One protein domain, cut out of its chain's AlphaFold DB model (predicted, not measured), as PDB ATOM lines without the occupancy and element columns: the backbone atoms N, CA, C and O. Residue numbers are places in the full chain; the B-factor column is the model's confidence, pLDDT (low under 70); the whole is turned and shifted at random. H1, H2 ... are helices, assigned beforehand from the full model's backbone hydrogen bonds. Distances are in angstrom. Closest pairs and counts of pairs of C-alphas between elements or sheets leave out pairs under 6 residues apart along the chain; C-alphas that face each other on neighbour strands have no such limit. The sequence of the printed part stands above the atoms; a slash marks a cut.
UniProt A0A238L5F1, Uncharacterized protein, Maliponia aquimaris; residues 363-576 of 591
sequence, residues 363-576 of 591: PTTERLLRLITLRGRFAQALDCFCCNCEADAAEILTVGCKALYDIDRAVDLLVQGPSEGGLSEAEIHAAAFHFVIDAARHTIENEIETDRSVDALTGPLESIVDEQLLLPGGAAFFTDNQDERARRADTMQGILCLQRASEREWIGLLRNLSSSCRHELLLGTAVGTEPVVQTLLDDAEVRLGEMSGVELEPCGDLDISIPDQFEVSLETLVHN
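This is residues 363 to 576 of the 591 residues of an uncharacterized protein of Maliponia aquimaris (UniProt A0A238L5F1). The longest helix, H6, lies side by side with H8, running against it, and this pair crosses H3 on one side of an up-and-down bundle of four helices, H1 to H4, each running against the one before it. Short helices H5 and H7 sit at opposite ends of H8, and a tail from residue 549 leads away from this body to H9 and makes much of the length; residues 565 to 571 stick out. The 214 printed residues hold nine named helices, H1 to H9 in chain order, and no named strand: all helix. The whole is compact, with a radius of gyration of the C-alphas of 19.5 A, and only just elongated, spanning 70 by 46 by 28 A.

H6 spans residues 482 to 513, 46.7 A from C-alpha 482 at (35.794, 8.401, -10.111) to C-alpha 513. H8 is residues 532 to 548, 24.3 A. H1 takes residues 363 to 383, 30.2 A, with C-alpha 363 at (59.645, -0.901, -3.057). H2 is residues 391 to 416, 38.3 A; H3 residues 425 to 446, 32.8 A; H4 residues 455 to 466, 15.0 A. The short ones are H5, residues 474 to 478, H7, residues 520 to 523, and H9, residues 570 to 575, with C-alpha 575 at (4.318, -15.132, -6.783).

H6 touches H8 at a shallow tilt of 1 degrees, opposite ways; their closest C-alphas, Ala 489 and Ser 548, are 6.4 A apart. H3 touches H6 with residues 428 to 432 alone, at a steep tilt of 60 degrees, C-alphas 432 and 492 coming closest at 4.7 A. With residues 435 to 443 alone H3 touches H8, also at a steep tilt of 60 degrees, closest at C-alphas 435 and 540, 4.7 A. H2 and H3 form a hairpin at a shallow tilt of 17 degrees, closest at C-alphas 410 and 430, 4.5 A. H1 touches H4 at a shallow tilt of 22 degrees, opposite ways, closest at C-alphas 381 and 457, 5.2 A. H8, the hub, touches five helices, among them H5 and H7. H1 and H6 are apart. Every O i to N i+4 pair is within hydrogen-bond range in H1, H2, H8 and H9, against 14 of 18 in H3, 6 of 8 in H4, 27 of 28 in H6 and 0 of 1 in H5, where 2 of 2 O i to N i+3 pairs are; H7 is too short for an i+4 pair.

The two C-alphas farthest apart, Asp 451 and Val 574, are 71.3 A apart. The printed part has no cut. The link from H8 to H9, 21 residues, is long. Residues 512 to 517 also stand free. Mean pLDDT of the printed part is 83.7; 34 residues are under 70, among them residues 524 to 529 and 557 to 576.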
ATOM      1  N   PRO A 363      59.995  -2.082  -3.852       87.00
ATOM      2  CA  PRO A 363      59.645  -0.901  -3.057       87.00
ATOM      3  C   PRO A 363      58.579  -1.153  -1.985       87.00
ATOM      4  O   PRO A 363      58.586  -0.527  -0.927       87.00
ATOM      5  N   THR A 364      57.639  -2.069  -2.225       87.56
ATOM      6  CA  THR A 364      56.609  -2.394  -1.231       87.56
ATOM      7  C   THR A 364      57.182  -3.260  -0.112       87.56
ATOM      8  O   THR A 364      56.869  -3.030   1.057       87.56
ATOM      9  N   THR A 365      58.087  -4.186  -0.428       88.75
ATOM     10  CA  THR A 365      58.854  -4.924   0.586       88.75
ATOM     11  C   THR A 365      59.763  -4.006   1.407       88.75
ATOM     12  O   THR A 365      59.838  -4.167   2.623       88.75
ATOM     13  N   GLU A 366      60.412  -3.012   0.800       89.88
ATOM     14  CA  GLU A 366      61.212  -2.021   1.538       89.88
ATOM     15  C   GLU A 366      60.360  -1.231   2.541       89.88
ATOM     16  O   GLU A 366      60.731  -1.123   3.715       89.88
ATOM     17  N   ARG A 367      59.179  -0.759   2.117       91.94
ATOM     18  CA  ARG A 367      58.207  -0.096   3.004       91.94
ATOM     19  C   ARG A 367      57.740  -1.006   4.135       91.94
ATOM     20  O   ARG A 367      57.678  -0.564   5.278       91.94
ATOM     21  N   LEU A 368      57.475  -2.281   3.852       93.31
ATOM     22  CA  LEU A 368      57.114  -3.267   4.871       93.31
ATOM     23  C   LEU A 368      58.234  -3.459   5.910       93.31
ATOM     24  O   LEU A 368      57.968  -3.467   7.109       93.31
ATOM     25  N   LEU A 369      59.493  -3.586   5.481       93.31
ATOM     26  CA  LEU A 369      60.629  -3.727   6.403       93.31
ATOM     27  C   LEU A 369      60.828  -2.467   7.260       93.31
ATOM     28  O   LEU A 369      61.130  -2.558   8.457       93.31
ATOM     29  N   ARG A 370      60.619  -1.287   6.665       95.56
ATOM     30  CA  ARG A 370      60.607  -0.009   7.381       95.56
ATOM     31  C   ARG A 370      59.485   0.032   8.420       95.56
ATOM     32  O   ARG A 370      59.764   0.337   9.579       95.56
ATOM     33  N   LEU A 371      58.268  -0.360   8.043       96.88
ATOM     34  CA  LEU A 371      57.108  -0.439   8.930       96.88
ATOM     35  C   LEU A 371      57.360  -1.374  10.117       96.88
ATOM     36  O   LEU A 371      57.109  -0.986  11.250       96.88
ATOM     37  N   ILE A 372      57.924  -2.566   9.896       95.88
ATOM     38  CA  ILE A 372      58.261  -3.518  10.973       95.88
ATOM     39  C   ILE A 372      59.281  -2.918  11.949       95.88
ATOM     40  O   ILE A 372      59.168  -3.089  13.165       95.88
ATOM     41  N   THR A 373      60.262  -2.172  11.434       95.62
ATOM     42  CA  THR A 373      61.256  -1.488  12.272       95.62
ATOM     43  C   THR A 373      60.601  -0.410  13.141       95.62
ATOM     44  O   THR A 373      60.883  -0.324  14.337       95.62
ATOM     45  N   LEU A 374      59.716   0.403  12.556       97.50
ATOM     46  CA  LEU A 374      58.982   1.450  13.273       97.50
ATOM     47  C   LEU A 374      57.991   0.855  14.280       97.50
ATOM     48  O   LEU A 374      57.954   1.313  15.417       97.50
ATOM     49  N   ARG A 375      57.299  -0.234  13.922       96.25
ATOM     50  CA  ARG A 375      56.443  -1.028  14.820       96.25
ATOM     51  C   ARG A 375      57.196  -1.466  16.070       96.25
ATOM     52  O   ARG A 375      56.670  -1.345  17.170       96.25
ATOM     53  N   GLY A 376      58.422  -1.977  15.922       94.62
ATOM     54  CA  GLY A 376      59.248  -2.399  17.058       94.62
ATOM     55  C   GLY A 376      59.590  -1.243  18.004       94.62
ATOM     56  O   GLY A 376      59.457  -1.383  19.217       94.62
ATOM     57  N   ARG A 377      59.969  -0.085  17.448       95.94
ATOM     58  CA  ARG A 377      60.245   1.133  18.230       95.94
ATOM     59  C   ARG A 377      58.995   1.652  18.939       95.94
ATOM     60  O   ARG A 377      59.068   1.987  20.115       95.94
ATOM     61  N   PHE A 378      57.867   1.670  18.233       96.56
ATOM     62  CA  PHE A 378      56.582   2.096  18.771       96.56
ATOM     63  C   PHE A 378      56.136   1.212  19.936       96.56
ATOM     64  O   PHE A 378      55.823   1.727  21.003       96.56
ATOM     65  N   ALA A 379      56.182  -0.115  19.772       94.44
ATOM     66  CA  ALA A 379      55.834  -1.055  20.836       94.44
ATOM     67  C   ALA A 379      56.719  -0.864  22.078       94.44
ATOM     68  O   ALA A 379      56.204  -0.771  23.186       94.44
ATOM     69  N   GLN A 380      58.036  -0.713  21.893       92.00
ATOM     70  CA  GLN A 380      58.964  -0.466  23.000       92.00
ATOM     71  C   GLN A 380      58.647   0.837  23.754       92.00
ATOM     72  O   GLN A 380      58.709   0.870  24.984       92.00
ATOM     73  N   ALA A 381      58.325   1.910  23.028       92.38
ATOM     74  CA  ALA A 381      57.926   3.178  23.630       92.38
ATOM     75  C   ALA A 381      56.577   3.060  24.358       92.38
ATOM     76  O   ALA A 381      56.445   3.548  25.479       92.38
ATOM     77  N   LEU A 382      55.604   2.364  23.763       91.75
ATOM     78  CA  LEU A 382      54.282   2.139  24.347       91.75
ATOM     79  C   LEU A 382      54.369   1.343  25.655       91.75
ATOM     80  O   LEU A 382      53.745   1.711  26.647       91.75
ATOM     81  N   ASP A 383      55.200   0.301  25.694       87.19
ATOM     82  CA  ASP A 383      55.386  -0.529  26.884       87.19
ATOM     83  C   ASP A 383      55.987   0.275  28.069       87.19
ATOM     84  O   ASP A 383      55.836  -0.112  29.228       87.19
ATOM     85  N   CYS A 384      56.588   1.454  27.842       86.44
ATOM     86  CA  CYS A 384      57.043   2.347  28.923       86.44
ATOM     87  C   CYS A 384      55.890   3.042  29.678       86.44
ATOM     88  O   CYS A 384      56.102   3.596  30.766       86.44
ATOM     89  N   PHE A 385      54.673   3.013  29.131       86.38
ATOM     90  CA  PHE A 385      53.453   3.490  29.788       86.38
ATOM     91  C   PHE A 385      52.767   2.396  30.617       86.38
ATOM     92  O   PHE A 385      51.908   2.696  31.434       86.38
ATOM     93  N   CYS A 386      53.227   1.146  30.528       80.31
ATOM     94  CA  CYS A 386      52.720   0.030  31.329       80.31
ATOM     95  C   CYS A 386      53.176   0.022  32.799       80.31
ATOM     96  O   CYS A 386      52.789  -0.861  33.565       80.31
ATOM     97  N   CYS A 387      54.045   0.956  33.191       65.81
ATOM     98  CA  CYS A 387      54.678   0.972  34.510       65.81
ATOM     99  C   CYS A 387      53.907   1.784  35.563       65.81
ATOM    100  O   CYS A 387      54.290   1.743  36.730       65.81
ATOM    101  N   ASN A 388      52.868   2.534  35.175       61.28
ATOM    102  CA  ASN A 388      52.129   3.408  36.085       61.28
ATOM    103  C   ASN A 388      50.674   3.575  35.621       61.28
ATOM    104  O   ASN A 388      50.435   3.766  34.434       61.28
ATOM    105  N   CYS A 389      49.713   3.554  36.546       60.59
ATOM    106  CA  CYS A 389      48.291   3.803  36.256       60.59
ATOM    107  C   CYS A 389      47.911   5.280  36.414       60.59
ATOM    108  O   CYS A 389      46.869   5.613  36.979       60.59
ATOM    109  N   GLU A 390      48.781   6.178  35.956       74.56
ATOM    110  CA  GLU A 390      48.418   7.589  35.832       74.56
ATOM    111  C   GLU A 390      47.358   7.743  34.725       74.56
ATOM    112  O   GLU A 390      47.253   6.914  33.817       74.56
ATOM    113  N   ALA A 391      46.495   8.754  34.858       76.25
ATOM    114  CA  ALA A 391      45.330   8.920  33.990       76.25
ATOM    115  C   ALA A 391      45.735   9.047  32.509       76.25
ATOM    116  O   ALA A 391      45.182   8.352  31.651       76.25
ATOM    117  N   ASP A 392      46.753   9.859  32.248       82.81
ATOM    118  CA  ASP A 392      47.375  10.056  30.943       82.81
ATOM    119  C   ASP A 392      47.991   8.759  30.396       82.81
ATOM    120  O   ASP A 392      47.766   8.399  29.242       82.81
ATOM    121  N   ALA A 393      48.690   7.984  31.230       85.69
ATOM    122  CA  ALA A 393      49.277   6.707  30.828       85.69
ATOM    123  C   ALA A 393      48.217   5.683  30.382       85.69
ATOM    124  O   ALA A 393      48.442   4.952  29.417       85.69
ATOM    125  N   ALA A 394      47.049   5.647  31.034       86.50
ATOM    126  CA  ALA A 394      45.941   4.774  30.641       86.50
ATOM    127  C   ALA A 394      45.300   5.192  29.302       86.50
ATOM    128  O   ALA A 394      44.955   4.331  28.487       86.50
ATOM    129  N   GLU A 395      45.164   6.497  29.051       88.94
ATOM    130  CA  GLU A 395      44.672   7.039  27.774       88.94
ATOM    131  C   GLU A 395      45.652   6.743  26.634       88.94
ATOM    132  O   GLU A 395      45.263   6.160  25.618       88.94
ATOM    133  N   ILE A 396      46.941   7.019  26.853       91.00
ATOM    134  CA  ILE A 396      48.020   6.710  25.908       91.00
ATOM    135  C   ILE A 396      48.068   5.211  25.614       91.00
ATOM    136  O   ILE A 396      48.197   4.819  24.456       91.00
ATOM    137  N   LEU A 397      47.934   4.352  26.629       90.06
ATOM    138  CA  LEU A 397      47.934   2.905  26.428       90.06
ATOM    139  C   LEU A 397      46.717   2.449  25.611       90.06
ATOM    140  O   LEU A 397      46.856   1.583  24.747       90.06
ATOM    141  N   THR A 398      45.549   3.056  25.832       90.81
ATOM    142  CA  THR A 398      44.313   2.756  25.093       90.81
ATOM    143  C   THR A 398      44.451   3.120  23.612       90.81
ATOM    144  O   THR A 398      44.252   2.262  22.751       90.81
ATOM    145  N   VAL A 399      44.868   4.351  23.307       93.50
ATOM    146  CA  VAL A 399      45.052   4.832  21.926       93.50
ATOM    147  C   VAL A 399      46.234   4.139  21.247       93.50
ATOM    148  O   VAL A 399      46.126   3.618  20.136       93.50
ATOM    149  N   GLY A 400      47.368   4.052  21.939       93.94
ATOM    150  CA  GLY A 400      48.585   3.454  21.412       93.94
ATOM    151  C   GLY A 400      48.445   1.955  21.147       93.94
ATOM    152  O   GLY A 400      48.960   1.463  20.145       93.94
ATOM    153  N   CYS A 401      47.703   1.209  21.975       92.75
ATOM    154  CA  CYS A 401      47.482  -0.215  21.707       92.75
ATOM    155  C   CYS A 401      46.571  -0.453  20.492       92.75
ATOM    156  O   CYS A 401      46.788  -1.434  19.775       92.75
ATOM    157  N   LYS A 402      45.608   0.444  20.217       93.56
ATOM    158  CA  LYS A 402      44.807   0.431  18.981       93.56
ATOM    159  C   LYS A 402      45.714   0.623  17.766       93.56
ATOM    160  O   LYS A 402      45.708  -0.224  16.876       93.56
ATOM    161  N   ALA A 403      46.563   1.651  17.788       96.44
ATOM    162  CA  ALA A 403      47.524   1.901  16.715       96.44
ATOM    163  C   ALA A 403      48.482   0.719  16.502       96.44
ATOM    164  O   ALA A 403      48.684   0.286  15.370       96.44
ATOM    165  N   LEU A 404      49.043   0.143  17.576       96.75
ATOM    166  CA  LEU A 404      49.958  -1.001  17.479       96.75
ATOM    167  C   LEU A 404      49.276  -2.214  16.834       96.75
ATOM    168  O   LEU A 404      49.851  -2.865  15.963       96.75
ATOM    169  N   TYR A 405      48.042  -2.490  17.248       95.44
ATOM    170  CA  TYR A 405      47.232  -3.562  16.688       95.44
ATOM    171  C   TYR A 405      46.976  -3.362  15.193       95.44
ATOM    172  O   TYR A 405      47.157  -4.293  14.411       95.44
ATOM    173  N   ASP A 406      46.623  -2.149  14.785       96.38
ATOM    174  CA  ASP A 406      46.372  -1.802  13.387       96.38
ATOM    175  C   ASP A 406      47.637  -1.853  12.527       96.38
ATOM    176  O   ASP A 406      47.590  -2.334  11.393       96.38
ATOM    177  N   ILE A 407      48.790  -1.471  13.084       97.62
ATOM    178  CA  ILE A 407      50.091  -1.676  12.442       97.62
ATOM    179  C   ILE A 407      50.343  -3.173  12.210       97.62
ATOM    180  O   ILE A 407      50.757  -3.554  11.116       97.62
ATOM    181  N   ASP A 408      50.072  -4.042  13.189       96.94
ATOM    182  CA  ASP A 408      50.239  -5.492  13.014       96.94
ATOM    183  C   ASP A 408      49.286  -6.069  11.953       96.94
ATOM    184  O   ASP A 408      49.694  -6.949  11.186       96.94
ATOM    185  N   ARG A 409      48.048  -5.560  11.849       94.94
ATOM    186  CA  ARG A 409      47.101  -5.951  10.786       94.94
ATOM    187  C   ARG A 409      47.547  -5.479   9.412       94.94
ATOM    188  O   ARG A 409      47.468  -6.249   8.453       94.94
ATOM    189  N   ALA A 410      48.064  -4.259   9.323       95.62
ATOM    190  CA  ALA A 410      48.637  -3.744   8.094       95.62
ATOM    191  C   ALA A 410      49.862  -4.568   7.666       95.62
ATOM    192  O   ALA A 410      49.958  -4.949   6.503       95.62
ATOM    193  N   VAL A 411      50.751  -4.937   8.599       95.62
ATOM    194  CA  VAL A 411      51.882  -5.845   8.333       95.62
ATOM    195  C   VAL A 411      51.393  -7.185   7.778       95.62
ATOM    196  O   VAL A 411      51.900  -7.624   6.748       95.62
ATOM    197  N   ASP A 412      50.395  -7.818   8.401       93.56
ATOM    198  CA  ASP A 412      49.853  -9.099   7.928       93.56
ATOM    199  C   ASP A 412      49.319  -9.010   6.488       93.56
ATOM    200  O   ASP A 412      49.598  -9.885   5.665       93.56
ATOM    201  N   LEU A 413      48.574  -7.947   6.168       91.56
ATOM    202  CA  LEU A 413      48.020  -7.718   4.832       91.56
ATOM    203  C   LEU A 413      49.112  -7.428   3.802       91.56
ATOM    204  O   LEU A 413      49.139  -8.046   2.738       91.56
ATOM    205  N   LEU A 414      50.061  -6.550   4.135       91.44
ATOM    206  CA  LEU A 414      51.190  -6.243   3.263       91.44
ATOM    207  C   LEU A 414      52.021  -7.490   2.981       91.44
ATOM    208  O   LEU A 414      52.450  -7.687   1.852       91.44
ATOM    209  N   VAL A 415      52.224  -8.376   3.952       89.62
ATOM    210  CA  VAL A 415      52.950  -9.631   3.722       89.62
ATOM    211  C   VAL A 415      52.228 -10.542   2.720       89.62
ATOM    212  O   VAL A 415      52.880 -11.215   1.915       89.62
ATOM    213  N   GLN A 416      50.897 -10.564   2.757       84.81
ATOM    214  CA  GLN A 416      50.062 -11.354   1.850       84.81
ATOM    215  C   GLN A 416      49.892 -10.705   0.465       84.81
ATOM    216  O   GLN A 416      49.490 -11.392  -0.477       84.81
ATOM    217  N   GLY A 417      50.225  -9.422   0.310       81.25
ATOM    218  CA  GLY A 417      50.114  -8.687  -0.947       81.25
ATOM    219  C   GLY A 417      50.979  -9.272  -2.077       81.25
ATOM    220  O   GLY A 417      52.197  -9.387  -1.920       81.25
ATOM    221  N   PRO A 418      50.393  -9.638  -3.237       75.00
ATOM    222  CA  PRO A 418      51.136 -10.204  -4.363       75.00
ATOM    223  C   PRO A 418      51.803  -9.153  -5.271       75.00
ATOM    224  O   PRO A 418      52.597  -9.522  -6.138       75.00
ATOM    225  N   SER A 419      51.469  -7.863  -5.125       71.75
ATOM    226  CA  SER A 419      51.860  -6.798  -6.062       71.75
ATOM    227  C   SER A 419      53.148  -6.087  -5.650       71.75
ATOM    228  O   SER A 419      53.187  -5.433  -4.615       71.75
ATOM    229  N   GLU A 420      54.177  -6.119  -6.501       71.56
ATOM    230  CA  GLU A 420      55.410  -5.325  -6.322       71.56
ATOM    231  C   GLU A 420      55.115  -3.808  -6.301       71.56
ATOM    232  O   GLU A 420      55.741  -3.052  -5.557       71.56
ATOM    233  N   GLY A 421      54.105  -3.367  -7.064       68.62
ATOM    234  CA  GLY A 421      53.694  -1.962  -7.180       68.62
ATOM    235  C   GLY A 421      52.795  -1.449  -6.050       68.62
ATOM    236  O   GLY A 421      52.490  -0.261  -6.025       68.62
ATOM    237  N   GLY A 422      52.370  -2.315  -5.124       68.44
ATOM    238  CA  GLY A 422      51.634  -1.909  -3.923       68.44
ATOM    239  C   GLY A 422      50.191  -1.439  -4.152       68.44
ATOM    240  O   GLY A 422      49.709  -0.605  -3.391       68.44
ATOM    241  N   LEU A 423      49.529  -1.945  -5.198       77.38
ATOM    242  CA  LEU A 423      48.143  -1.612  -5.575       77.38
ATOM    243  C   LEU A 423      47.247  -2.860  -5.717       77.38
ATOM    244  O   LEU A 423      46.408  -2.927  -6.612       77.38
ATOM    245  N   SER A 424      47.448  -3.898  -4.902       82.25
ATOM    246  CA  SER A 424      46.476  -4.997  -4.794       82.25
ATOM    247  C   SER A 424      45.436  -4.716  -3.708       82.25
ATOM    248  O   SER A 424      45.618  -3.836  -2.868       82.25
ATOM    249  N   GLU A 425      44.375  -5.522  -3.681       84.69
ATOM    250  CA  GLU A 425      43.346  -5.490  -2.631       84.69
ATOM    251  C   GLU A 425      43.938  -5.568  -1.213       84.69
ATOM    252  O   GLU A 425      43.474  -4.888  -0.305       84.69
ATOM    253  N   ALA A 426      45.017  -6.334  -1.010       86.94
ATOM    254  CA  ALA A 426      45.673  -6.413   0.293       86.94
ATOM    255  C   ALA A 426      46.320  -5.078   0.702       86.94
ATOM    256  O   ALA A 426      46.250  -4.700   1.869       86.94
ATOM    257  N   GLU A 427      46.914  -4.345  -0.246       89.12
ATOM    258  CA  GLU A 427      47.456  -3.012   0.024       89.12
ATOM    259  C   GLU A 427      46.349  -1.962   0.201       89.12
ATOM    260  O   GLU A 427      46.494  -1.093   1.054       89.12
ATOM    261  N   ILE A 428      45.225  -2.071  -0.518       90.50
ATOM    262  CA  ILE A 428      44.050  -1.202  -0.313       90.50
ATOM    263  C   ILE A 428      43.478  -1.407   1.098       90.50
ATOM    264  O   ILE A 428      43.240  -0.436   1.813       90.50
ATOM    265  N   HIS A 429      43.327  -2.656   1.549       92.00
ATOM    266  CA  HIS A 429      42.917  -2.941   2.926       92.00
ATOM    267  C   HIS A 429      43.947  -2.444   3.951       92.00
ATOM    268  O   HIS A 429      43.565  -1.910   4.989       92.00
ATOM    269  N   ALA A 430      45.250  -2.597   3.677       93.50
ATOM    270  CA  ALA A 430      46.309  -2.104   4.560       93.50
ATOM    271  C   ALA A 430      46.297  -0.567   4.676       93.50
ATOM    272  O   ALA A 430      46.568  -0.023   5.746       93.50
ATOM    273  N   ALA A 431      45.945   0.129   3.594       94.31
ATOM    274  CA  ALA A 431      45.842   1.582   3.553       94.31
ATOM    275  C   ALA A 431      44.715   2.131   4.442       94.31
ATOM    276  O   ALA A 431      44.860   3.231   4.963       94.31
ATOM    277  N   ALA A 432      43.650   1.367   4.710       95.00
ATOM    278  CA  ALA A 432      42.616   1.780   5.666       95.00
ATOM    279  C   ALA A 432      43.201   2.066   7.064       95.00
ATOM    280  O   ALA A 432      42.815   3.025   7.728       95.00
ATOM    281  N   PHE A 433      44.198   1.282   7.488       96.38
ATOM    282  CA  PHE A 433      44.861   1.459   8.782       96.38
ATOM    283  C   PHE A 433      45.725   2.726   8.849       96.38
ATOM    284  O   PHE A 433      46.019   3.185   9.948       96.38
ATOM    285  N   HIS A 434      46.101   3.325   7.710       96.12
ATOM    286  CA  HIS A 434      46.815   4.606   7.683       96.12
ATOM    287  C   HIS A 434      46.034   5.698   8.417       96.12
ATOM    288  O   HIS A 434      46.602   6.392   9.253       96.12
ATOM    289  N   PHE A 435      44.732   5.808   8.144       96.31
ATOM    290  CA  PHE A 435      43.874   6.842   8.725       96.31
ATOM    291  C   PHE A 435      43.696   6.664  10.232       96.31
ATOM    292  O   PHE A 435      43.693   7.637  10.978       96.31
ATOM    293  N   VAL A 436      43.628   5.412  10.687       96.06
ATOM    294  CA  VAL A 436      43.525   5.069  12.110       96.06
ATOM    295  C   VAL A 436      44.826   5.389  12.850       96.06
ATOM    296  O   VAL A 436      44.803   5.928  13.952       96.06
ATOM    297  N   ILE A 437      45.973   5.104  12.228       97.06
ATOM    298  CA  ILE A 437      47.299   5.432  12.767       97.06
ATOM    299  C   ILE A 437      47.523   6.951  12.809       97.06
ATOM    300  O   ILE A 437      48.078   7.452  13.785       97.06
ATOM    301  N   ASP A 438      47.076   7.683  11.787       96.12
ATOM    302  CA  ASP A 438      47.148   9.147  11.755       96.12
ATOM    303  C   ASP A 438      46.245   9.794  12.817       96.12
ATOM    304  O   ASP A 438      46.686  10.693  13.532       96.12
ATOM    305  N   ALA A 439      45.022   9.286  12.992       95.56
ATOM    306  CA  ALA A 439      44.136   9.706  14.076       95.56
ATOM    307  C   ALA A 439      44.761   9.418  15.454       95.56
ATOM    308  O   ALA A 439      44.852  10.312  16.290       95.56
ATOM    309  N   ALA A 440      45.306   8.213  15.663       95.75
ATOM    310  CA  ALA A 440      45.983   7.854  16.909       95.75
ATOM    311  C   ALA A 440      47.172   8.769  17.227       95.75
ATOM    312  O   ALA A 440      47.340   9.190  18.371       95.75
ATOM    313  N   ARG A 441      47.988   9.087  16.214       95.62
ATOM    314  CA  ARG A 441      49.078  10.059  16.335       95.62
ATOM    315  C   ARG A 441      48.536  11.409  16.801       95.62
ATOM    316  O   ARG A 441      49.030  11.944  17.789       95.62
ATOM    317  N   HIS A 442      47.518  11.927  16.113       94.31
ATOM    318  CA  HIS A 442      46.938  13.232  16.412       94.31
ATOM    319  C   HIS A 442      46.414  13.320  17.850       94.31
ATOM    320  O   HIS A 442      46.753  14.278  18.546       94.31
ATOM    321  N   THR A 443      45.668  12.307  18.301       93.44
ATOM    322  CA  THR A 443      45.135  12.219  19.666       93.44
ATOM    323  C   THR A 443      46.250  12.186  20.712       93.44
ATOM    324  O   THR A 443      46.208  12.946  21.679       93.44
ATOM    325  N   ILE A 444      47.287  11.361  20.517       92.50
ATOM    326  CA  ILE A 444      48.416  11.272  21.462       92.50
ATOM    327  C   ILE A 444      49.179  12.600  21.555       92.50
ATOM    328  O   ILE A 444      49.609  12.976  22.641       92.50
ATOM    329  N   GLU A 445      49.370  13.297  20.435       91.50
ATOM    330  CA  GLU A 445      50.142  14.543  20.389       91.50
ATOM    331  C   GLU A 445      49.379  15.760  20.913       91.50
ATOM    332  O   GLU A 445      49.984  16.637  21.527       91.50
ATOM    333  N   ASN A 446      48.079  15.855  20.617       89.81
ATOM    334  CA  ASN A 446      47.346  17.119  20.731       89.81
ATOM    335  C   ASN A 446      46.171  17.077  21.710       89.81
ATOM    336  O   ASN A 446      45.725  18.139  22.142       89.81
ATOM    337  N   GLU A 447      45.655  15.892  22.044       88.44
ATOM    338  CA  GLU A 447      44.429  15.758  22.841       88.44
ATOM    339  C   GLU A 447      44.696  15.232  24.252       88.44
ATOM    340  O   GLU A 447      44.008  15.632  25.190       88.44
ATOM    341  N   ILE A 448      45.704  14.370  24.425       87.50
ATOM    342  CA  ILE A 448      46.057  13.828  25.739       87.50
ATOM    343  C   ILE A 448      47.011  14.787  26.460       87.50
ATOM    344  O   ILE A 448      48.163  14.969  26.066       87.50
ATOM    345  N   GLU A 449      46.552  15.365  27.569       86.44
ATOM    346  CA  GLU A 449      47.394  16.172  28.452       86.44
ATOM    347  C   GLU A 449      48.327  15.265  29.275       86.44
ATOM    348  O   GLU A 449      47.882  14.514  30.143       86.44
ATOM    349  N   THR A 450      49.637  15.342  29.022       84.56
ATOM    350  CA  THR A 450      50.657  14.600  29.778       84.56
ATOM    351  C   THR A 450      51.894  15.455  30.054       84.56
ATOM    352  O   THR A 450      52.339  16.235  29.213       84.56
ATOM    353  N   ASP A 451      52.483  15.275  31.239       82.62
ATOM    354  CA  ASP A 451      53.767  15.884  31.615       82.62
ATOM    355  C   ASP A 451      54.973  15.090  31.070       82.62
ATOM    356  O   ASP A 451      56.128  15.519  31.182       82.62
ATOM    357  N   ARG A 452      54.736  13.899  30.502       83.56
ATOM    358  CA  ARG A 452      55.776  13.022  29.951       83.56
ATOM    359  C   ARG A 452      55.996  13.348  28.475       83.56
ATOM    360  O   ARG A 452      55.052  13.545  27.724       83.56
ATOM    361  N   SER A 453      57.254  13.345  28.026       85.31
ATOM    362  CA  SER A 453      57.543  13.441  26.587       85.31
ATOM    363  C   SER A 453      56.971  12.219  25.863       85.31
ATOM    364  O   SER A 453      57.281  11.077  26.215       85.31
ATOM    365  N   VAL A 454      56.152  12.485  24.845       91.06
ATOM    366  CA  VAL A 454      55.564  11.480  23.950       91.06
ATOM    367  C   VAL A 454      56.349  11.320  22.648       91.06
ATOM    368  O   VAL A 454      56.030  10.435  21.868       91.06
ATOM    369  N   ASP A 455      57.434  12.074  22.439       91.06
ATOM    370  CA  ASP A 455      58.196  12.104  21.174       91.06
ATOM    371  C   ASP A 455      58.707  10.716  20.747       91.06
ATOM    372  O   ASP A 455      58.737  10.361  19.568       91.06
ATOM    373  N   ALA A 456      59.112   9.893  21.719       88.88
ATOM    374  CA  ALA A 456      59.571   8.527  21.461       88.88
ATOM    375  C   ALA A 456      58.436   7.596  20.992       88.88
ATOM    376  O   ALA A 456      58.704   6.594  20.325       88.88
ATOM    377  N   LEU A 457      57.194   7.921  21.352       91.12
ATOM    378  CA  LEU A 457      55.980   7.208  20.976       91.12
ATOM    379  C   LEU A 457      55.411   7.738  19.653       91.12
ATOM    380  O   LEU A 457      55.040   6.944  18.792       91.12
ATOM    381  N   THR A 458      55.375   9.054  19.466       94.38
ATOM    382  CA  THR A 458      54.772   9.694  18.291       94.38
ATOM    383  C   THR A 458      55.698   9.665  17.081       94.38
ATOM    384  O   THR A 458      55.233   9.376  15.984       94.38
ATOM    385  N   GLY A 459      57.017   9.793  17.264       96.19
ATOM    386  CA  GLY A 459      57.995   9.778  16.168       96.19
ATOM    387  C   GLY A 459      57.912   8.555  15.233       96.19
ATOM    388  O   GLY A 459      57.996   8.705  14.009       96.19
ATOM    389  N   PRO A 460      57.728   7.317  15.743       97.06
ATOM    390  CA  PRO A 460      57.428   6.167  14.896       97.06
ATOM    391  C   PRO A 460      56.123   6.292  14.099       97.06
ATOM    392  O   PRO A 460      56.108   5.886  12.938       97.06
ATOM    393  N   LEU A 461      55.052   6.836  14.690       97.19
ATOM    394  CA  LEU A 461      53.764   7.029  14.014       97.19
ATOM    395  C   LEU A 461      53.853   8.127  12.949       97.19
ATOM    396  O   LEU A 461      53.421   7.902  11.821       97.19
ATOM    397  N   GLU A 462      54.492   9.258  13.266       96.56
ATOM    398  CA  GLU A 462      54.838  10.319  12.311       96.56
ATOM    399  C   GLU A 462      55.574   9.735  11.107       96.56
ATOM    400  O   GLU A 462      55.157   9.928   9.972       96.56
ATOM    401  N   SER A 463      56.608   8.923  11.343       96.94
ATOM    402  CA  SER A 463      57.367   8.290  10.260       96.94
ATOM    403  C   SER A 463      56.494   7.363   9.403       96.94
ATOM    404  O   SER A 463      56.676   7.306   8.191       96.94
ATOM    405  N   ILE A 464      55.539   6.631   9.992       96.44
ATOM    406  CA  ILE A 464      54.619   5.762   9.233       96.44
ATOM    407  C   ILE A 464      53.695   6.591   8.329       96.44
ATOM    408  O   ILE A 464      53.449   6.195   7.182       96.44
ATOM    409  N   VAL A 465      53.187   7.713   8.843       95.19
ATOM    410  CA  VAL A 465      52.249   8.598   8.143       95.19
ATOM    411  C   VAL A 465      52.970   9.424   7.076       95.19
ATOM    412  O   VAL A 465      52.608   9.353   5.899       95.19
ATOM    413  N   ASP A 466      54.029  10.135   7.454       94.25
ATOM    414  CA  ASP A 466      54.740  11.093   6.607       94.25
ATOM    415  C   ASP A 466      55.540  10.399   5.493       94.25
ATOM    416  O   ASP A 466      55.570  10.878   4.358       94.25
ATOM    417  N   GLU A 467      56.140   9.231   5.772       93.62
ATOM    418  CA  GLU A 467      56.798   8.405   4.743       93.62
ATOM    419  C   GLU A 467      55.783   7.611   3.893       93.62
ATOM    420  O   GLU A 467      56.185   6.882   2.983       93.62
ATOM    421  N   GLN A 468      54.473   7.738   4.161       92.06
ATOM    422  CA  GLN A 468      53.393   7.113   3.389       92.06
ATOM    423  C   GLN A 468      53.542   5.589   3.252       92.06
ATOM    424  O   GLN A 468      53.299   4.994   2.194       92.06
ATOM    425  N   LEU A 469      53.942   4.922   4.340       93.25
ATOM    426  CA  LEU A 469      54.275   3.495   4.295       93.25
ATOM    427  C   LEU A 469      53.064   2.621   3.947       93.25
ATOM    428  O   LEU A 469      53.221   1.617   3.250       93.25
ATOM    429  N   LEU A 470      51.869   3.031   4.385       93.00
ATOM    430  CA  LEU A 470      50.605   2.324   4.155       93.00
ATOM    431  C   LEU A 470      49.760   2.906   3.017       93.00
ATOM    432  O   LEU A 470      48.931   2.192   2.468       93.00
ATOM    433  N   LEU A 471      49.990   4.162   2.631       90.38
ATOM    434  CA  LEU A 471      49.215   4.858   1.603       90.38
ATOM    435  C   LEU A 471      50.149   5.402   0.506       90.38
ATOM    436  O   LEU A 471      50.456   6.596   0.502       90.38
ATOM    437  N   PRO A 472      50.655   4.549  -0.410       83.75
ATOM    438  CA  PRO A 472      51.663   4.954  -1.389       83.75
ATOM    439  C   PRO A 472      51.200   6.139  -2.238       83.75
ATOM    440  O   PRO A 472      50.187   6.057  -2.928       83.75
ATOM    441  N   GLY A 473      51.976   7.223  -2.231       83.44
ATOM    442  CA  GLY A 473      51.668   8.429  -3.000       83.44
ATOM    443  C   GLY A 473      50.616   9.339  -2.354       83.44
ATOM    444  O   GLY A 473      50.274  10.367  -2.943       83.44
ATOM    445  N   GLY A 474      50.107   9.002  -1.164       86.19
ATOM    446  CA  GLY A 474      49.170   9.827  -0.401       86.19
ATOM    447  C   GLY A 474      47.905  10.119  -1.200       86.19
ATOM    448  O   GLY A 474      47.251   9.204  -1.687       86.19
ATOM    449  N   ALA A 475      47.597  11.397  -1.429       83.69
ATOM    450  CA  ALA A 475      46.459  11.799  -2.262       83.69
ATOM    451  C   ALA A 475      46.525  11.243  -3.701       83.69
ATOM    452  O   ALA A 475      45.487  11.020  -4.326       83.69
ATOM    453  N   ALA A 476      47.727  10.957  -4.227       85.62
ATOM    454  CA  ALA A 476      47.879  10.318  -5.534       85.62
ATOM    455  C   ALA A 476      47.231   8.923  -5.584       85.62
ATOM    456  O   ALA A 476      46.794   8.497  -6.653       85.62
ATOM    457  N   PHE A 477      47.075   8.258  -4.436       85.19
ATOM    458  CA  PHE A 477      46.381   6.977  -4.303       85.19
ATOM    459  C   PHE A 477      44.916   7.030  -4.777       85.19
ATOM    460  O   PHE A 477      44.357   6.011  -5.175       85.19
ATOM    461  N   PHE A 478      44.301   8.218  -4.797       86.62
ATOM    462  CA  PHE A 478      42.919   8.443  -5.235       86.62
ATOM    463  C   PHE A 478      42.814   9.168  -6.592       86.62
ATOM    464  O   PHE A 478      41.729   9.604  -6.985       86.62
ATOM    465  N   THR A 479      43.917   9.319  -7.335       81.25
ATOM    466  CA  THR A 479      43.934  10.081  -8.608       81.25
ATOM    467  C   THR A 479      43.362   9.343  -9.818       81.25
ATOM    468  O   THR A 479      43.256   9.939 -10.891       81.25
ATOM    469  N   ASP A 480      42.943   8.091  -9.646       80.38
ATOM    470  CA  ASP A 480      42.277   7.309 -10.686       80.38
ATOM    471  C   ASP A 480      40.875   7.856 -11.032       80.38
ATOM    472  O   ASP A 480      40.429   8.892 -10.526       80.38
ATOM    473  N   ASN A 481      40.180   7.179 -11.954       88.12
ATOM    474  CA  ASN A 481      38.815   7.545 -12.328       88.12
ATOM    475  C   ASN A 481      37.867   7.530 -11.105       88.12
ATOM    476  O   ASN A 481      38.153   6.930 -10.069       88.12
ATOM    477  N   GLN A 482      36.731   8.224 -11.225       88.56
ATOM    478  CA  GLN A 482      35.794   8.401 -10.111       88.56
ATOM    479  C   GLN A 482      35.289   7.063  -9.545       88.56
ATOM    480  O   GLN A 482      35.181   6.929  -8.329       88.56
ATOM    481  N   ASP A 483      35.057   6.073 -10.409       88.38
ATOM    482  CA  ASP A 483      34.575   4.746 -10.013       88.38
ATOM    483  C   ASP A 483      35.620   3.964  -9.197       88.38
ATOM    484  O   ASP A 483      35.295   3.355  -8.180       88.38
ATOM    485  N   GLU A 484      36.894   3.994  -9.600       88.12
ATOM    486  CA  GLU A 484      38.001   3.335  -8.892       88.12
ATOM    487  C   GLU A 484      38.260   3.989  -7.536       88.12
ATOM    488  O   GLU A 484      38.490   3.305  -6.538       88.12
ATOM    489  N   ARG A 485      38.204   5.322  -7.496       90.69
ATOM    490  CA  ARG A 485      38.313   6.097  -6.262       90.69
ATOM    491  C   ARG A 485      37.202   5.731  -5.281       90.69
ATOM    492  O   ARG A 485      37.516   5.458  -4.127       90.69
ATOM    493  N   ALA A 486      35.949   5.705  -5.742       90.06
ATOM    494  CA  ALA A 486      34.810   5.293  -4.927       90.06
ATOM    495  C   ALA A 486      34.997   3.857  -4.421       90.06
ATOM    496  O   ALA A 486      34.969   3.637  -3.217       90.06
ATOM    497  N   ARG A 487      35.361   2.909  -5.300       91.25
ATOM    498  CA  ARG A 487      35.631   1.517  -4.896       91.25
ATOM    499  C   ARG A 487      36.682   1.427  -3.790       91.25
ATOM    500  O   ARG A 487      36.504   0.671  -2.838       91.25
ATOM    501  N   ARG A 488      37.797   2.157  -3.914       91.88
ATOM    502  CA  ARG A 488      38.871   2.155  -2.905       91.88
ATOM    503  C   ARG A 488      38.402   2.746  -1.583       91.88
ATOM    504  O   ARG A 488      38.691   2.156  -0.547       91.88
ATOM    505  N   ALA A 489      37.691   3.871  -1.629       92.56
ATOM    506  CA  ALA A 489      37.139   4.514  -0.443       92.56
ATOM    507  C   ALA A 489      36.149   3.585   0.280       92.56
ATOM    508  O   ALA A 489      36.344   3.314   1.461       92.56
ATOM    509  N   ASP A 490      35.201   2.987  -0.446       91.62
ATOM    510  CA  ASP A 490      34.226   2.030   0.093       91.62
ATOM    511  C   ASP A 490      34.913   0.797   0.699       91.62
ATOM    512  O   ASP A 490      34.555   0.325   1.778       91.62
ATOM    513  N   THR A 491      35.949   0.280   0.031       90.75
ATOM    514  CA  THR A 491      36.721  -0.875   0.515       90.75
ATOM    515  C   THR A 491      37.442  -0.553   1.825       90.75
ATOM    516  O   THR A 491      37.412  -1.346   2.766       90.75
ATOM    517  N   MET A 492      38.076   0.622   1.916       94.25
ATOM    518  CA  MET A 492      38.738   1.066   3.145       94.25
ATOM    519  C   MET A 492      37.735   1.330   4.263       94.25
ATOM    520  O   MET A 492      37.958   0.906   5.397       94.25
ATOM    521  N   GLN A 493      36.612   1.965   3.940       94.19
ATOM    522  CA  GLN A 493      35.536   2.199   4.886       94.19
ATOM    523  C   GLN A 493      34.979   0.883   5.436       94.19
ATOM    524  O   GLN A 493      34.786   0.760   6.643       94.19
ATOM    525  N   GLY A 494      34.804  -0.139   4.594       91.06
ATOM    526  CA  GLY A 494      34.387  -1.469   5.036       91.06
ATOM    527  C   GLY A 494      35.299  -2.045   6.127       91.06
ATOM    528  O   GLY A 494      34.812  -2.632   7.094       91.06
ATOM    529  N   ILE A 495      36.616  -1.818   6.036       93.12
ATOM    530  CA  ILE A 495      37.572  -2.213   7.083       93.12
ATOM    531  C   ILE A 495      37.351  -1.420   8.380       93.12
ATOM    532  O   ILE A 495      37.345  -2.024   9.455       93.12
ATOM    533  N   LEU A 496      37.139  -0.103   8.301       92.88
ATOM    534  CA  LEU A 496      36.857   0.742   9.472       92.88
ATOM    535  C   LEU A 496      35.543   0.333  10.161       92.88
ATOM    536  O   LEU A 496      35.518   0.149  11.380       92.88
ATOM    537  N   CYS A 497      34.491   0.051   9.391       90.94
ATOM    538  CA  CYS A 497      33.220  -0.442   9.920       90.94
ATOM    539  C   CYS A 497      33.361  -1.792  10.639       90.94
ATOM    540  O   CYS A 497      32.803  -1.983  11.723       90.94
ATOM    541  N   LEU A 498      34.138  -2.730  10.082       89.69
ATOM    542  CA  LEU A 498      34.405  -4.023  10.725       89.69
ATOM    543  C   LEU A 498      35.176  -3.869  12.041       89.69
ATOM    544  O   LEU A 498      34.896  -4.581  13.012       89.69
ATOM    545  N   GLN A 499      36.125  -2.931  12.102       90.88
ATOM    546  CA  GLN A 499      36.801  -2.599  13.354       90.88
ATOM    547  C   GLN A 499      35.810  -2.035  14.365       90.88
ATOM    548  O   GLN A 499      35.764  -2.521  15.491       90.88
ATOM    549  N   ARG A 500      34.960  -1.087  13.951       88.88
ATOM    550  CA  ARG A 500      33.936  -0.483  14.812       88.88
ATOM    551  C   ARG A 500      33.029  -1.538  15.443       88.88
ATOM    552  O   ARG A 500      32.776  -1.480  16.646       88.88
ATOM    553  N   ALA A 501      32.579  -2.515  14.658       85.69
ATOM    554  CA  ALA A 501      31.789  -3.639  15.153       85.69
ATOM    555  C   ALA A 501      32.562  -4.500  16.165       85.69
ATOM    556  O   ALA A 501      32.051  -4.779  17.250       85.69
ATOM    557  N   SER A 502      33.810  -4.853  15.845       86.31
ATOM    558  CA  SER A 502      34.669  -5.668  16.716       86.31
ATOM    559  C   SER A 502      34.943  -4.986  18.063       86.31
ATOM    560  O   SER A 502      34.890  -5.633  19.109       86.31
ATOM    561  N   GLU A 503      35.167  -3.665  18.071       87.06
ATOM    562  CA  GLU A 503      35.368  -2.905  19.312       87.06
ATOM    563  C   GLU A 503      34.161  -3.000  20.245       87.06
ATOM    564  O   GLU A 503      34.329  -3.212  21.447       87.06
ATOM    565  N   ARG A 504      32.937  -2.886  19.712       83.31
ATOM    566  CA  ARG A 504      31.711  -2.966  20.525       83.31
ATOM    567  C   ARG A 504      31.601  -4.313  21.242       83.31
ATOM    568  O   ARG A 504      31.208  -4.351  22.409       83.31
ATOM    569  N   GLU A 505      31.976  -5.404  20.577       83.31
ATOM    570  CA  GLU A 505      31.976  -6.742  21.182       83.31
ATOM    571  C   GLU A 505      33.026  -6.866  22.292       83.31
ATOM    572  O   GLU A 505      32.737  -7.365  23.385       83.31
ATOM    573  N   TRP A 506      34.243  -6.373  22.048       85.69
ATOM    574  CA  TRP A 506      35.347  -6.460  23.007       85.69
ATOM    575  C   TRP A 506      35.102  -5.625  24.260       85.69
ATOM    576  O   TRP A 506      35.405  -6.072  25.367       85.69
ATOM    577  N   ILE A 507      34.484  -4.455  24.110       81.25
ATOM    578  CA  ILE A 507      34.056  -3.609  25.227       81.25
ATOM    579  C   ILE A 507      33.113  -4.383  26.164       81.25
ATOM    580  O   ILE A 507      33.254  -4.316  27.390       81.25
ATOM    581  N   GLY A 508      32.189  -5.176  25.608       78.50
ATOM    582  CA  GLY A 508      31.294  -6.035  26.386       78.50
ATOM    583  C   GLY A 508      32.038  -7.087  27.216       78.50
ATOM    584  O   GLY A 508      31.706  -7.299  28.384       78.50
ATOM    585  N   LEU A 509      33.074  -7.708  26.645       83.75
ATOM    586  CA  LEU A 509      33.926  -8.676  27.344       83.75
ATOM    587  C   LEU A 509      34.748  -8.014  28.463       83.75
ATOM    588  O   LEU A 509      34.764  -8.502  29.593       83.75
ATOM    589  N   LEU A 510      35.408  -6.891  28.169       84.25
ATOM    590  CA  LEU A 510      36.304  -6.189  29.099       84.25
ATOM    591  C   LEU A 510      35.578  -5.620  30.317       84.25
ATOM    592  O   LEU A 510      36.152  -5.565  31.408       84.25
ATOM    593  N   ARG A 511      34.301  -5.254  30.160       81.06
ATOM    594  CA  ARG A 511      33.446  -4.804  31.264       81.06
ATOM    595  C   ARG A 511      33.299  -5.858  32.362       81.06
ATOM    596  O   ARG A 511      33.178  -5.495  33.528       81.06
ATOM    597  N   ASN A 512      33.322  -7.138  31.999       82.75
ATOM    598  CA  ASN A 512      33.194  -8.242  32.952       82.75
ATOM    599  C   ASN A 512      34.538  -8.642  33.580       82.75
ATOM    600  O   ASN A 512      34.550  -9.318  34.603       82.75
ATOM    601  N   LEU A 513      35.658  -8.245  32.966       83.62
ATOM    602  CA  LEU A 513      37.008  -8.661  33.359       83.62
ATOM    603  C   LEU A 513      37.783  -7.596  34.140       83.62
ATOM    604  O   LEU A 513      38.743  -7.928  34.828       83.62
ATOM    605  N   SER A 514      37.405  -6.323  34.031       78.69
ATOM    606  CA  SER A 514      38.080  -5.229  34.733       78.69
ATOM    607  C   SER A 514      37.282  -4.747  35.944       78.69
ATOM    608  O   SER A 514      36.052  -4.677  35.929       78.69
ATOM    609  N   SER A 515      37.995  -4.348  36.999       69.38
ATOM    610  CA  SER A 515      37.432  -3.480  38.037       69.38
ATOM    611  C   SER A 515      36.943  -2.177  37.395       69.38
ATOM    612  O   SER A 515      37.586  -1.719  36.458       69.38
ATOM    613  N   SER A 516      35.871  -1.551  37.895       68.06
ATOM    614  CA  SER A 516      35.228  -0.344  37.319       68.06
ATOM    615  C   SER A 516      36.084   0.941  37.262       68.06
ATOM    616  O   SER A 516      35.540   2.041  37.205       68.06
ATOM    617  N   CYS A 517      37.408   0.833  37.320       67.69
ATOM    618  CA  CYS A 517      38.337   1.939  37.172       67.69
ATOM    619  C   CYS A 517      38.492   2.287  35.685       67.69
ATOM    620  O   CYS A 517      38.663   1.398  34.855       67.69
ATOM    621  N   ARG A 518      38.421   3.579  35.347       74.31
ATOM    622  CA  ARG A 518      38.680   4.112  33.996       74.31
ATOM    623  C   ARG A 518      37.810   3.516  32.878       74.31
ATOM    624  O   ARG A 518      38.169   3.562  31.703       74.31
ATOM    625  N   HIS A 519      36.643   2.964  33.227       78.06
ATOM    626  CA  HIS A 519      35.674   2.410  32.273       78.06
ATOM    627  C   HIS A 519      35.238   3.444  31.233       78.06
ATOM    628  O   HIS A 519      34.931   3.066  30.106       78.06
ATOM    629  N   GLU A 520      35.278   4.732  31.574       77.00
ATOM    630  CA  GLU A 520      34.966   5.842  30.677       77.00
ATOM    631  C   GLU A 520      35.810   5.875  29.397       77.00
ATOM    632  O   GLU A 520      35.308   6.326  28.372       77.00
ATOM    633  N   LEU A 521      37.039   5.343  29.416       78.19
ATOM    634  CA  LEU A 521      37.920   5.328  28.242       78.19
ATOM    635  C   LEU A 521      37.386   4.426  27.119       78.19
ATOM    636  O   LEU A 521      37.571   4.718  25.938       78.19
ATOM    637  N   LEU A 522      36.701   3.340  27.488       74.88
ATOM    638  CA  LEU A 522      36.173   2.341  26.552       74.88
ATOM    639  C   LEU A 522      34.647   2.339  26.448       74.88
ATOM    640  O   LEU A 522      34.101   1.897  25.443       74.88
ATOM    641  N   LEU A 523      33.945   2.787  27.486       70.56
ATOM    642  CA  LEU A 523      32.481   2.794  27.543       70.56
ATOM    643  C   LEU A 523      31.892   4.189  27.325       70.56
ATOM    644  O   LEU A 523      30.673   4.300  27.187       70.56
ATOM    645  N   GLY A 524      32.727   5.230  27.307       66.44
ATOM    646  CA  GLY A 524      32.266   6.607  27.408       66.44
ATOM    647  C   GLY A 524      31.739   6.924  28.811       66.44
ATOM    648  O   GLY A 524      31.605   6.050  29.676       66.44
ATOM    649  N   THR A 525      31.422   8.189  29.071       60.22
ATOM    650  CA  THR A 525      30.726   8.570  30.309       60.22
ATOM    651  C   THR A 525      29.217   8.578  30.080       60.22
ATOM    652  O   THR A 525      28.735   8.789  28.970       60.22
ATOM    653  N   ALA A 526      28.429   8.428  31.152       50.47
ATOM    654  CA  ALA A 526      26.973   8.605  31.090       50.47
ATOM    655  C   ALA A 526      26.546  10.018  30.624       50.47
ATOM    656  O   ALA A 526      25.367  10.247  30.354       50.47
ATOM    657  N   VAL A 527      27.491  10.963  30.534       45.44
ATOM    658  CA  VAL A 527      27.300  12.346  30.092       45.44
ATOM    659  C   VAL A 527      28.009  12.548  28.748       45.44
ATOM    660  O   VAL A 527      28.947  13.323  28.634       45.44
ATOM    661  N   GLY A 528      27.555  11.831  27.719       49.94
ATOM    662  CA  GLY A 528      27.762  12.204  26.315       49.94
ATOM    663  C   GLY A 528      29.196  12.206  25.773       49.94
ATOM    664  O   GLY A 528      29.377  12.678  24.657       49.94
ATOM    665  N   THR A 529      30.199  11.707  26.502       62.53
ATOM    666  CA  THR A 529      31.534  11.489  25.923       62.53
ATOM    667  C   THR A 529      31.573  10.114  25.275       62.53
ATOM    668  O   THR A 529      31.348   9.104  25.947       62.53
ATOM    669  N   GLU A 530      31.829  10.081  23.973       72.00
ATOM    670  CA  GLU A 530      32.008   8.838  23.229       72.00
ATOM    671  C   GLU A 530      33.283   8.106  23.687       72.00
ATOM    672  O   GLU A 530      34.202   8.732  24.225       72.00
ATOM    673  N   PRO A 531      33.343   6.769  23.554       82.50
ATOM    674  CA  PRO A 531      34.563   6.018  23.821       82.50
ATOM    675  C   PRO A 531      35.723   6.519  22.959       82.50
ATOM    676  O   PRO A 531      35.558   6.660  21.750       82.50
ATOM    677  N   VAL A 532      36.915   6.659  23.544       85.31
ATOM    678  CA  VAL A 532      38.106   7.202  22.856       85.31
ATOM    679  C   VAL A 532      38.404   6.452  21.551       85.31
ATOM    680  O   VAL A 532      38.742   7.041  20.532       85.31
ATOM    681  N   VAL A 533      38.226   5.129  21.558       86.62
ATOM    682  CA  VAL A 533      38.473   4.282  20.383       86.62
ATOM    683  C   VAL A 533      37.415   4.480  19.289       86.62
ATOM    684  O   VAL A 533      37.733   4.321  18.116       86.62
ATOM    685  N   GLN A 534      36.171   4.813  19.649       87.25
ATOM    686  CA  GLN A 534      35.124   5.121  18.666       87.25
ATOM    687  C   GLN A 534      35.419   6.461  17.996       87.25
ATOM    688  O   GLN A 534      35.499   6.491  16.774       87.25
ATOM    689  N   THR A 535      35.736   7.491  18.787       89.00
ATOM    690  CA  THR A 535      36.139   8.812  18.278       89.00
ATOM    691  C   THR A 535      37.327   8.710  17.323       89.00
ATOM    692  O   THR A 535      37.323   9.297  16.250       89.00
ATOM    693  N   LEU A 536      38.308   7.867  17.645       91.38
ATOM    694  CA  LEU A 536      39.460   7.626  16.780       91.38
ATOM    695  C   LEU A 536      39.087   6.974  15.434       91.38
ATOM    696  O   LEU A 536      39.712   7.256  14.411       91.38
ATOM    697  N   LEU A 537      38.081   6.094  15.415       92.19
ATOM    698  CA  LEU A 537      37.562   5.505  14.175       92.19
ATOM    699  C   LEU A 537      36.712   6.506  13.383       92.19
ATOM    700  O   LEU A 537      36.794   6.512  12.155       92.19
ATOM    701  N   ASP A 538      35.942   7.357  14.062       91.75
ATOM    702  CA  ASP A 538      35.180   8.444  13.438       91.75
ATOM    703  C   ASP A 538      36.126   9.437  12.744       91.75
ATOM    704  O   ASP A 538      35.953   9.747  11.565       91.75
ATOM    705  N   ASP A 539      37.199   9.846  13.422       92.44
ATOM    706  CA  ASP A 539      38.242  10.710  12.864       92.44
ATOM    707  C   ASP A 539      38.938  10.078  11.653       92.44
ATOM    708  O   ASP A 539      39.230  10.758  10.664       92.44
ATOM    709  N   ALA A 540      39.193   8.767  11.697       94.62
ATOM    710  CA  ALA A 540      39.766   8.040  10.571       94.62
ATOM    711  C   ALA A 540      38.825   8.034   9.350       94.62
ATOM    712  O   ALA A 540      39.288   8.208   8.219       94.62
ATOM    713  N   GLU A 541      37.515   7.874   9.560       93.44
ATOM    714  CA  GLU A 541      36.507   7.951   8.493       93.44
ATOM    715  C   GLU A 541      36.413   9.357   7.898       93.44
ATOM    716  O   GLU A 541      36.387   9.500   6.673       93.44
ATOM    717  N   VAL A 542      36.434  10.400   8.735       93.88
ATOM    718  CA  VAL A 542      36.436  11.796   8.272       93.88
ATOM    719  C   VAL A 542      37.657  12.062   7.392       93.88
ATOM    720  O   VAL A 542      37.509  12.535   6.265       93.88
ATOM    721  N   ARG A 543      38.857  11.678   7.844       94.12
ATOM    722  CA  ARG A 543      40.104  11.851   7.076       94.12
ATOM    723  C   ARG A 543      40.093  11.071   5.759       94.12
ATOM    724  O   ARG A 543      40.592  11.570   4.748       94.12
ATOM    725  N   LEU A 544      39.510   9.870   5.738       94.81
ATOM    726  CA  LEU A 544      39.316   9.093   4.510       94.81
ATOM    727  C   LEU A 544      38.370   9.814   3.538       94.81
ATOM    728  O   LEU A 544      38.679   9.918   2.348       94.81
ATOM    729  N   GLY A 545      37.240  10.330   4.027       92.81
ATOM    730  CA  GLY A 545      36.277  11.087   3.223       92.81
ATOM    731  C   GLY A 545      36.897  12.352   2.626       92.81
ATOM    732  O   GLY A 545      36.792  12.593   1.423       92.81
ATOM    733  N   GLU A 546      37.637  13.114   3.433       93.06
ATOM    734  CA  GLU A 546      38.350  14.318   2.992       93.06
ATOM    735  C   GLU A 546      39.417  14.016   1.937       93.06
ATOM    736  O   GLU A 546      39.501  14.706   0.917       93.06
ATOM    737  N   MET A 547      40.228  12.975   2.151       92.31
ATOM    738  CA  MET A 547      41.329  12.642   1.248       92.31
ATOM    739  C   MET A 547      40.849  12.008  -0.060       92.31
ATOM    740  O   MET A 547      41.413  12.277  -1.123       92.31
ATOM    741  N   SER A 548      39.816  11.168   0.005       91.94
ATOM    742  CA  SER A 548      39.225  10.557  -1.184       91.94
ATOM    743  C   SER A 548      38.336  11.540  -1.951       91.94
ATOM    744  O   SER A 548      38.222  11.426  -3.169       91.94
ATOM    745  N   GLY A 549      37.722  12.519  -1.280       91.00
ATOM    746  CA  GLY A 549      36.703  13.391  -1.868       91.00
ATOM    747  C   GLY A 549      35.404  12.651  -2.204       91.00
ATOM    748  O   GLY A 549      34.678  13.077  -3.105       91.00
ATOM    749  N   VAL A 550      35.151  11.523  -1.535       90.62
ATOM    750  CA  VAL A 550      33.936  10.709  -1.657       90.62
ATOM    751  C   VAL A 550      33.100  10.902  -0.395       90.62
ATOM    752  O   VAL A 550      33.630  10.906   0.714       90.62
ATOM    753  N   GLU A 551      31.791  11.086  -0.565       90.12
ATOM    754  CA  GLU A 551      30.853  11.099   0.557       90.12
ATOM    755  C   GLU A 551      30.631   9.658   1.019       90.12
ATOM    756  O   GLU A 551      30.150   8.826   0.251       90.12
ATOM    757  N   LEU A 552      31.049   9.366   2.248       89.75
ATOM    758  CA  LEU A 552      31.007   8.030   2.829       89.75
ATOM    759  C   LEU A 552      29.674   7.804   3.552       89.75
ATOM    760  O   LEU A 552      29.230   8.651   4.330       89.75
ATOM    761  N   GLU A 553      29.040   6.653   3.326       87.69
ATOM    762  CA  GLU A 553      27.807   6.288   4.031       87.69
ATOM    763  C   GLU A 553      28.114   5.874   5.477       87.69
ATOM    764  O   GLU A 553      29.119   5.218   5.715       87.69
ATOM    765  N   PRO A 554      27.281   6.196   6.477       85.19
ATOM    766  CA  PRO A 554      27.541   5.756   7.847       85.19
ATOM    767  C   PRO A 554      27.574   4.223   7.936       85.19
ATOM    768  O   PRO A 554      26.770   3.546   7.293       85.19
ATOM    769  N   CYS A 555      28.460   3.668   8.770       84.88
ATOM    770  CA  CYS A 555      28.510   2.221   8.978       84.88
ATOM    771  C   CYS A 555      27.147   1.693   9.443       84.88
ATOM    772  O   CYS A 555      26.704   1.996  10.553       84.88
ATOM    773  N   GLY A 556      26.506   0.883   8.600       73.00
ATOM    774  CA  GLY A 556      25.288   0.170   8.962       73.00
ATOM    775  C   GLY A 556      25.531  -0.837  10.089       73.00
ATOM    776  O   GLY A 556      26.659  -1.276  10.331       73.00
ATOM    777  N   ASP A 557      24.458  -1.228  10.774       66.81
ATOM    778  CA  ASP A 557      24.513  -2.405  11.636       66.81
ATOM    779  C   ASP A 557      24.780  -3.649  10.776       66.81
ATOM    780  O   ASP A 557      24.282  -3.760   9.654       66.81
ATOM    781  N   LEU A 558      25.588  -4.582  11.293       57.81
ATOM    782  CA  LEU A 558      25.840  -5.880  10.660       57.81
ATOM    783  C   LEU A 558      24.538  -6.687  10.631       57.81
ATOM    784  O   LEU A 558      24.260  -7.475  11.533       57.81
ATOM    785  N   ASP A 559      23.736  -6.482   9.595       50.09
ATOM    786  CA  ASP A 559      22.583  -7.317   9.310       50.09
ATOM    787  C   ASP A 559      23.019  -8.462   8.388       50.09
ATOM    788  O   ASP A 559      23.364  -8.260   7.226       50.09
ATOM    789  N   ILE A 560      23.040  -9.684   8.928       53.44
ATOM    790  CA  ILE A 560      23.288 -10.921   8.164       53.44
ATOM    791  C   ILE A 560      21.964 -11.415   7.541       53.44
ATOM    792  O   ILE A 560      21.811 -12.596   7.219       53.44
ATOM    793  N   SER A 561      20.961 -10.544   7.404       51.31
ATOM    794  CA  SER A 561      19.765 -10.863   6.641       51.31
ATOM    795  C   SER A 561      20.139 -11.100   5.178       51.31
ATOM    796  O   SER A 561      20.920 -10.376   4.556       51.31
ATOM    797  N   ILE A 562      19.616 -12.192   4.623       43.97
ATOM    798  CA  ILE A 562      19.687 -12.434   3.186       43.97
ATOM    799  C   ILE A 562      18.873 -11.305   2.550       43.97
ATOM    800  O   ILE A 562      17.703 -11.166   2.904       43.97
ATOM    801  N   PRO A 563      19.439 -10.495   1.638       47.75
ATOM    802  CA  PRO A 563      18.669  -9.427   1.018       47.75
ATOM    803  C   PRO A 563      17.427 -10.025   0.346       47.75
ATOM    804  O   PRO A 563      17.564 -11.012  -0.377       47.75
ATOM    805  N   ASP A 564      16.250  -9.419   0.526       52.50
ATOM    806  CA  ASP A 564      14.949  -9.934   0.044       52.50
ATOM    807  C   ASP A 564      14.958 -10.379  -1.437       52.50
ATOM    808  O   ASP A 564      14.224 -11.271  -1.857       52.50
ATOM    809  N   GLN A 565      15.822  -9.777  -2.257       49.19
ATOM    810  CA  GLN A 565      16.001 -10.096  -3.680       49.19
ATOM    811  C   GLN A 565      16.764 -11.407  -3.971       49.19
ATOM    812  O   GLN A 565      16.733 -11.887  -5.105       49.19
ATOM    813  N   PHE A 566      17.433 -11.992  -2.975       41.81
ATOM    814  CA  PHE A 566      18.147 -13.273  -3.052       41.81
ATOM    815  C   PHE A 566      17.450 -14.398  -2.275       41.81
ATOM    816  O   PHE A 566      17.920 -15.538  -2.311       41.81
ATOM    817  N   GLU A 567      16.300 -14.131  -1.642       40.53
ATOM    818  CA  GLU A 567      15.389 -15.175  -1.169       40.53
ATOM    819  C   GLU A 567      14.714 -15.863  -2.364       40.53
ATOM    820  O   GLU A 567      13.538 -15.670  -2.681       40.53
ATOM    821  N   VAL A 568      15.467 -16.725  -3.047       44.88
ATOM    822  CA  VAL A 568      14.918 -17.639  -4.053       44.88
ATOM    823  C   VAL A 568      14.295 -18.846  -3.348       44.88
ATOM    824  O   VAL A 568      14.637 -20.000  -3.595       44.88
ATOM    825  N   SER A 569      13.360 -18.585  -2.434       47.31
ATOM    826  CA  SER A 569      12.368 -19.588  -2.071       47.31
ATOM    827  C   SER A 569      11.533 -19.887  -3.321       47.31
ATOM    828  O   SER A 569      11.147 -18.987  -4.075       47.31
ATOM    829  N   LEU A 570      11.243 -21.168  -3.561       49.06
ATOM    830  CA  LEU A 570      10.322 -21.605  -4.618       49.06
ATOM    831  C   LEU A 570       8.957 -20.895  -4.516       49.06
ATOM    832  O   LEU A 570       8.294 -20.716  -5.535       49.06
ATOM    833  N   GLU A 571       8.561 -20.439  -3.324       47.88
ATOM    834  CA  GLU A 571       7.332 -19.666  -3.104       47.88
ATOM    835  C   GLU A 571       7.416 -18.251  -3.704       47.88
ATOM    836  O   GLU A 571       6.454 -17.785  -4.318       47.88
ATOM    837  N   THR A 572       8.579 -17.593  -3.642       47.03
ATOM    838  CA  THR A 572       8.797 -16.249  -4.208       47.03
ATOM    839  C   THR A 572       8.741 -16.265  -5.741       47.03
ATOM    840  O   THR A 572       8.206 -15.345  -6.365       47.03
ATOM    841  N   LEU A 573       9.220 -17.347  -6.367       46.88
ATOM    842  CA  LEU A 573       9.138 -17.564  -7.819       46.88
ATOM    843  C   LEU A 573       7.703 -17.805  -8.306       46.88
ATOM    844  O   LEU A 573       7.355 -17.381  -9.407       46.88
ATOM    845  N   VAL A 574       6.853 -18.440  -7.492       51.88
ATOM    846  CA  VAL A 574       5.435 -18.669  -7.826       51.88
ATOM    847  C   VAL A 574       4.628 -17.368  -7.768       51.88
ATOM    848  O   VAL A 574       3.671 -17.205  -8.527       51.88
ATOM    849  N   HIS A 575       5.022 -16.411  -6.925       46.50
ATOM    850  CA  HIS A 575       4.318 -15.132  -6.783       46.50
ATOM    851  C   HIS A 575       4.805 -14.016  -7.715       46.50
ATOM    852  O   HIS A 575       4.052 -13.071  -7.952       46.50
ATOM    853  N   ASN A 576       5.990 -14.147  -8.319       41.69
ATOM    854  CA  ASN A 576       6.569 -13.127  -9.201       41.69
ATOM    855  C   ASN A 576       6.557 -13.474 -10.700       41.69
ATOM    856  O   ASN A 576       7.283 -12.849 -11.470       41.69
TER     857      ASN A 576